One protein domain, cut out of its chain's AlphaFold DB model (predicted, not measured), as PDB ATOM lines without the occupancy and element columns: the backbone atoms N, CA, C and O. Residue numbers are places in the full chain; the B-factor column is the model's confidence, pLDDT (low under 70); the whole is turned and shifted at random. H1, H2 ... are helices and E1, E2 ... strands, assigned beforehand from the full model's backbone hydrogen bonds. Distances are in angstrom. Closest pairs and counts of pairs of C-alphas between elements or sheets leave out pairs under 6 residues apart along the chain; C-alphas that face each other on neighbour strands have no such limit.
ATOM      1  N   LEU A  10      62.092  74.601   4.990       57.28
ATOM      2  CA  LEU A  10      62.022  75.983   5.484       57.28
ATOM      3  C   LEU A  10      62.145  77.038   4.376       57.28
ATOM      4  O   LEU A  10      61.685  78.163   4.546       57.28
ATOM      5  N   VAL A  11      62.735  76.675   3.236       61.88
ATOM      6  CA  VAL A  11      63.016  77.605   2.132       61.88
ATOM      7  C   VAL A  11      61.865  77.720   1.142       61.88
ATOM      8  O   VAL A  11      61.884  78.589   0.291       61.88
ATOM      9  N   CYS A  12      60.883  76.820   1.165       78.75
ATOM     10  CA  CYS A  12      59.985  76.625   0.018       78.75
ATOM     11  C   CYS A  12      58.517  76.736   0.394       78.75
ATOM     12  O   CYS A  12      57.663  76.022  -0.122       78.75
ATOM     13  N   ARG A  13      58.227  77.701   1.270       80.62
ATOM     14  CA  ARG A  13      56.901  77.964   1.840       80.62
ATOM     15  C   ARG A  13      55.792  78.112   0.791       80.62
ATOM     16  O   ARG A  13      54.648  77.728   1.047       80.62
ATOM     17  N   ARG A  14      56.102  78.717  -0.360       87.25
ATOM     18  CA  ARG A  14      55.130  78.986  -1.435       87.25
ATOM     19  C   ARG A  14      55.158  77.936  -2.547       87.25
ATOM     20  O   ARG A  14      54.268  77.954  -3.392       87.25
ATOM     21  N   LEU A  15      56.116  77.009  -2.541       89.81
ATOM     22  CA  LEU A  15      56.144  75.888  -3.475       89.81
ATOM     23  C   LEU A  15      55.145  74.823  -3.017       89.81
ATOM     24  O   LEU A  15      55.136  74.427  -1.853       89.81
ATOM     25  N   ARG A  16      54.301  74.355  -3.931       90.06
ATOM     26  CA  ARG A  16      53.259  73.365  -3.656       90.06
ATOM     27  C   ARG A  16      53.323  72.226  -4.663       90.06
ATOM     28  O   ARG A  16      53.693  72.456  -5.808       90.06
ATOM     29  N   TRP A  17      52.942  71.025  -4.238       89.69
ATOM     30  CA  TRP A  17      52.735  69.854  -5.096       89.69
ATOM     31  C   TRP A  17      51.523  69.061  -4.598       89.69
ATOM     32  O   TRP A  17      51.086  69.234  -3.457       89.69
ATOM     33  N   LYS A  18      50.968  68.190  -5.450       88.06
ATOM     34  CA  LYS A  18      49.714  67.470  -5.168       88.06
ATOM     35  C   LYS A  18      49.796  66.657  -3.877       88.06
ATOM     36  O   LYS A  18      48.896  66.770  -3.050       88.06
ATOM     37  N   GLY A  19      50.878  65.899  -3.686       85.62
ATOM     38  CA  GLY A  19      51.110  65.099  -2.483       85.62
ATOM     39  C   GLY A  19      51.007  65.858  -1.153       85.62
ATOM     40  O   GLY A  19      50.676  65.238  -0.154       85.62
ATOM     41  N   MET A  20      51.187  67.189  -1.108       85.94
ATOM     42  CA  MET A  20      50.993  67.970   0.134       85.94
ATOM     43  C   MET A  20      49.539  68.018   0.623       85.94
ATOM     44  O   MET A  20      49.297  68.399   1.764       85.94
ATOM     45  N   PHE A  21      48.580  67.708  -0.249       87.38
ATOM     46  CA  PHE A  21      47.142  67.797   0.024       87.38
ATOM     47  C   PHE A  21      46.457  66.426   0.007       87.38
ATOM     48  O   PHE A  21      45.234  66.343   0.072       87.38
ATOM     49  N   ILE A  36      56.089  65.263  -9.260       82.88
ATOM     50  CA  ILE A  36      57.034  66.216  -9.878       82.88
ATOM     51  C   ILE A  36      56.366  67.545 -10.237       82.88
ATOM     52  O   ILE A  36      57.043  68.568 -10.349       82.88
ATOM     53  N   TYR A  37      55.043  67.550 -10.423       88.31
ATOM     54  CA  TYR A  37      54.308  68.752 -10.790       88.31
ATOM     55  C   TYR A  37      54.158  69.671  -9.586       88.31
ATOM     56  O   TYR A  37      53.412  69.390  -8.643       88.31
ATOM     57  N   CYS A  38      54.870  70.790  -9.652       91.38
ATOM     58  CA  CYS A  38      54.842  71.819  -8.634       91.38
ATOM     59  C   CYS A  38      54.236  73.114  -9.179       91.38
ATOM     60  O   CYS A  38      54.285  73.398 -10.377       91.38
ATOM     61  N   TRP A  39      53.691  73.923  -8.280       92.12
ATOM     62  CA  TRP A  39      53.228  75.270  -8.587       92.12
ATOM     63  C   TRP A  39      53.620  76.241  -7.486       92.12
ATOM     64  O   TRP A  39      53.927  75.858  -6.353       92.12
ATOM     65  N   CYS A  40      53.586  77.521  -7.835       92.12
ATOM     66  CA  CYS A  40      53.744  78.583  -6.871       92.12
ATOM     67  C   CYS A  40      52.399  79.022  -6.305       92.12
ATOM     68  O   CYS A  40      51.513  79.413  -7.057       92.12
ATOM     69  N   SER A  41      52.244  79.052  -4.982       91.81
ATOM     70  CA  SER A  41      51.004  79.518  -4.349       91.81
ATOM     71  C   SER A  41      50.764  81.022  -4.514       91.81
ATOM     72  O   SER A  41      49.650  81.473  -4.294       91.81
ATOM     73  N   GLN A  42      51.790  81.799  -4.873       90.69
ATOM     74  CA  GLN A  42      51.669  83.244  -5.095       90.69
ATOM     75  C   GLN A  42      51.157  83.584  -6.496       90.69
ATOM     76  O   GLN A  42      50.297  84.443  -6.637       90.69
ATOM     77  N   THR A  43      51.695  82.934  -7.531       92.25
ATOM     78  CA  THR A  43      51.271  83.159  -8.925       92.25
ATOM     79  C   THR A  43      50.139  82.227  -9.344       92.25
ATOM     80  O   THR A  43      49.524  82.452 -10.376       92.25
ATOM     81  N   MET A  44      49.888  81.166  -8.570       93.50
ATOM     82  CA  MET A  44      48.977  80.065  -8.890       93.50
ATOM     83  C   MET A  44      49.280  79.374 -10.231       93.50
ATOM     84  O   MET A  44      48.386  78.829 -10.871       93.50
ATOM     85  N   THR A  45      50.548  79.364 -10.655       93.00
ATOM     86  CA  THR A  45      50.992  78.691 -11.886       93.00
ATOM     87  C   THR A  45      52.278  77.894 -11.665       93.00
ATOM     88  O   THR A  45      52.899  77.957 -10.600       93.00
ATOM     89  N   CYS A  46      52.717  77.167 -12.695       92.31
ATOM     90  CA  CYS A  46      54.002  76.465 -12.718       92.31
ATOM     91  C   CYS A  46      55.216  77.413 -12.782       92.31
ATOM     92  O   CYS A  46      56.352  76.945 -12.743       92.31
ATOM     93  N   LEU A  47      55.004  78.728 -12.909       91.62
ATOM     94  CA  LEU A  47      56.059  79.736 -12.937       91.62
ATOM     95  C   LEU A  47      56.020  80.573 -11.660       91.62
ATOM     96  O   LEU A  47      54.964  81.039 -11.230       91.62
ATOM     97  N   GLY A  48      57.181  80.778 -11.049       89.56
ATOM     98  CA  GLY A  48      57.346  81.715  -9.949       89.56
ATOM     99  C   GLY A  48      57.213  83.174 -10.406       89.56
ATOM    100  O   GLY A  48      57.182  83.463 -11.605       89.56
ATOM    101  N   PRO A  49      57.182  84.124  -9.458       89.50
ATOM    102  CA  PRO A  49      57.177  85.558  -9.771       89.50
ATOM    103  C   PRO A  49      58.468  86.022 -10.469       89.50
ATOM    104  O   PRO A  49      58.505  87.094 -11.059       89.50
ATOM    105  N   ASP A  50      59.522  85.204 -10.426       87.81
ATOM    106  CA  ASP A  50      60.774  85.374 -11.165       87.81
ATOM    107  C   ASP A  50      60.688  84.895 -12.630       87.81
ATOM    108  O   ASP A  50      61.687  84.915 -13.349       87.81
ATOM    109  N   GLY A  51      59.518  84.417 -13.072       88.88
ATOM    110  CA  GLY A  51      59.298  83.853 -14.405       88.88
ATOM    111  C   GLY A  51      59.990  82.506 -14.635       88.88
ATOM    112  O   GLY A  51      60.035  82.022 -15.766       88.88
ATOM    113  N   LYS A  52      60.559  81.890 -13.591       89.56
ATOM    114  CA  LYS A  52      61.240  80.590 -13.670       89.56
ATOM    115  C   LYS A  52      60.328  79.479 -13.166       89.56
ATOM    116  O   LYS A  52      59.429  79.717 -12.364       89.56
ATOM    117  N   VAL A  53      60.590  78.249 -13.603       90.81
ATOM    118  CA  VAL A  53      59.805  77.075 -13.198       90.81
ATOM    119  C   VAL A  53      59.814  76.923 -11.675       90.81
ATOM    120  O   VAL A  53      60.838  77.093 -11.007       90.81
ATOM    121  N   ALA A  54      58.635  76.678 -11.116       89.94
ATOM    122  CA  ALA A  54      58.460  76.288  -9.733       89.94
ATOM    123  C   ALA A  54      58.776  74.793  -9.637       89.94
ATOM    124  O   ALA A  54      57.993  73.964 -10.086       89.94
ATOM    125  N   ASP A  55      59.937  74.453  -9.091       87.81
ATOM    126  CA  ASP A  55      60.389  73.072  -8.943       87.81
ATOM    127  C   ASP A  55      61.100  72.866  -7.596       87.81
ATOM    128  O   ASP A  55      61.480  73.828  -6.911       87.81
ATOM    129  N   ARG A  56      61.224  71.595  -7.198       82.44
ATOM    130  CA  ARG A  56      61.821  71.182  -5.918       82.44
ATOM    131  C   ARG A  56      63.344  71.187  -5.945       82.44
ATOM    132  O   ARG A  56      63.944  71.247  -4.870       82.44
ATOM    133  N   ASP A  57      63.961  71.109  -7.118       82.50
ATOM    134  CA  ASP A  57      65.414  70.991  -7.276       82.50
ATOM    135  C   ASP A  57      66.103  72.353  -7.143       82.50
ATOM    136  O   ASP A  57      67.188  72.462  -6.579       82.50
ATOM    137  N   ASN A  58      65.412  73.418  -7.546       77.31
ATOM    138  CA  ASN A  58      65.823  74.812  -7.433       77.31
ATOM    139  C   ASN A  58      65.173  75.513  -6.231       77.31
ATOM    140  O   ASN A  58      64.966  76.729  -6.252       77.31
ATOM    141  N   CYS A  59      64.847  74.741  -5.196       78.81
ATOM    142  CA  CYS A  59      64.328  75.209  -3.919       78.81
ATOM    143  C   CYS A  59      65.447  75.876  -3.102       78.81
ATOM    144  O   CYS A  59      66.156  75.218  -2.343       78.81
ATOM    145  N   ARG A  60      65.648  77.186  -3.321       76.12
ATOM    146  CA  ARG A  60      66.740  77.985  -2.735       76.12
ATOM    147  C   ARG A  60      66.304  79.416  -2.383       76.12
ATOM    148  O   ARG A  60      65.432  79.945  -3.077       76.12
ATOM    149  N   PRO A  61      66.942  80.066  -1.389       70.94
ATOM    150  CA  PRO A  61      66.610  81.436  -1.006       70.94
ATOM    151  C   PRO A  61      66.784  82.414  -2.176       70.94
ATOM    152  O   PRO A  61      67.621  82.205  -3.056       70.94
ATOM    153  N   GLY A  62      66.011  83.501  -2.170       70.56
ATOM    154  CA  GLY A  62      66.093  84.559  -3.186       70.56
ATOM    155  C   GLY A  62      65.205  84.347  -4.416       70.56
ATOM    156  O   GLY A  62      65.154  85.215  -5.283       70.56
ATOM    157  N   ARG A  63      64.455  83.241  -4.489       77.88
ATOM    158  CA  ARG A  63      63.343  83.099  -5.440       77.88
ATOM    159  C   ARG A  63      62.039  83.428  -4.728       77.88
ATOM    160  O   ARG A  63      61.783  82.902  -3.654       77.88
ATOM    161  N   GLY A  64      61.171  84.243  -5.330       74.81
ATOM    162  CA  GLY A  64      59.927  84.666  -4.666       74.81
ATOM    163  C   GLY A  64      58.951  83.521  -4.348       74.81
ATOM    164  O   GLY A  64      58.116  83.657  -3.458       74.81
ATOM    165  N   CYS A  65      59.076  82.377  -5.035       78.25
ATOM    166  CA  CYS A  65      58.328  81.160  -4.711       78.25
ATOM    167  C   CYS A  65      58.996  80.264  -3.652       78.25
ATOM    168  O   CYS A  65      58.364  79.394  -3.050       78.25
ATOM    169  N   HIS A  66      60.281  80.490  -3.417       74.94
ATOM    170  CA  HIS A  66      61.125  79.774  -2.470       74.94
ATOM    171  C   HIS A  66      61.586  80.761  -1.390       74.94
ATOM    172  O   HIS A  66      62.768  80.890  -1.068       74.94
ATOM    173  N   GLU A  67      60.614  81.517  -0.879       67.12
ATOM    174  CA  GLU A  67      60.806  82.440   0.229       67.12
ATOM    175  C   GLU A  67      60.984  81.638   1.528       67.12
ATOM    176  O   GLU A  67      60.170  80.761   1.847       67.12
ATOM    177  N   THR A  68      62.060  81.940   2.255       56.34
ATOM    178  CA  THR A  68      62.311  81.448   3.613       56.34
ATOM    179  C   THR A  68      61.326  82.072   4.597       56.34
ATOM    180  O   THR A  68      60.868  83.194   4.379       56.34
ATOM    181  N   PHE A  69      60.999  81.344   5.668       52.84
ATOM    182  CA  PHE A  69      60.318  81.924   6.831       52.84
ATOM    183  C   PHE A  69      61.141  83.031   7.492       52.84
ATOM    184  O   PHE A  69      62.389  82.914   7.491       52.84
TER     185      PHE A  69
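AT A GLANCE: This is residues 10 to 21 and 36 to 69 of the 69 residues of an uncharacterized protein of Acidobacteria bacterium (UniProt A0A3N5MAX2). What does the model look like? It has little regular structure: a small rounded body of loops with a short two-stranded sheet, E1 and E2, a four-residue helix, H1, at the end of E1, and a long stretch without named elements, residues 41 to 69. What is it built of? The printed part has 46 residues, 10 of them in E1, H1 and E2, in that order; the class is mixed and the sheet antiparallel. It is compact, with a radius of gyration of the C-alphas of 9.1 A and spans of 24 by 21 by 18 A.

HOW THE PARTS SIT: How do the strands pair? E1, residues 15 to 17, and E2, residues 38 to 40, are antiparallel at 142 degrees, with N 16 and O 39 within hydrogen-bond range at 2.9 A. Where is H1? H1, residues 18 to 21, follows E1 through a tight link; its closest C-alphas to E2 are those of Lys 18 and Cys 38, 7.6 A. It is too short for any O i to N i+4 pair.

IN THESE COORDINATES: Where does E1 begin? C-alpha 15 is at (56.144, 75.888, -3.475). Where does E2 end? C-alpha 40 is at (53.744, 78.583, -6.871); each strand is 7.1 A long, H1 5.8 A.

THE WHOLE: Is anything cut? Residues 22 to 35, between H1 and E2, are not printed; C-alphas 21 and 36 are 14.1 A apart. Where is confidence low? Residues 10 to 11 and 67 to 69 have pLDDT under 70.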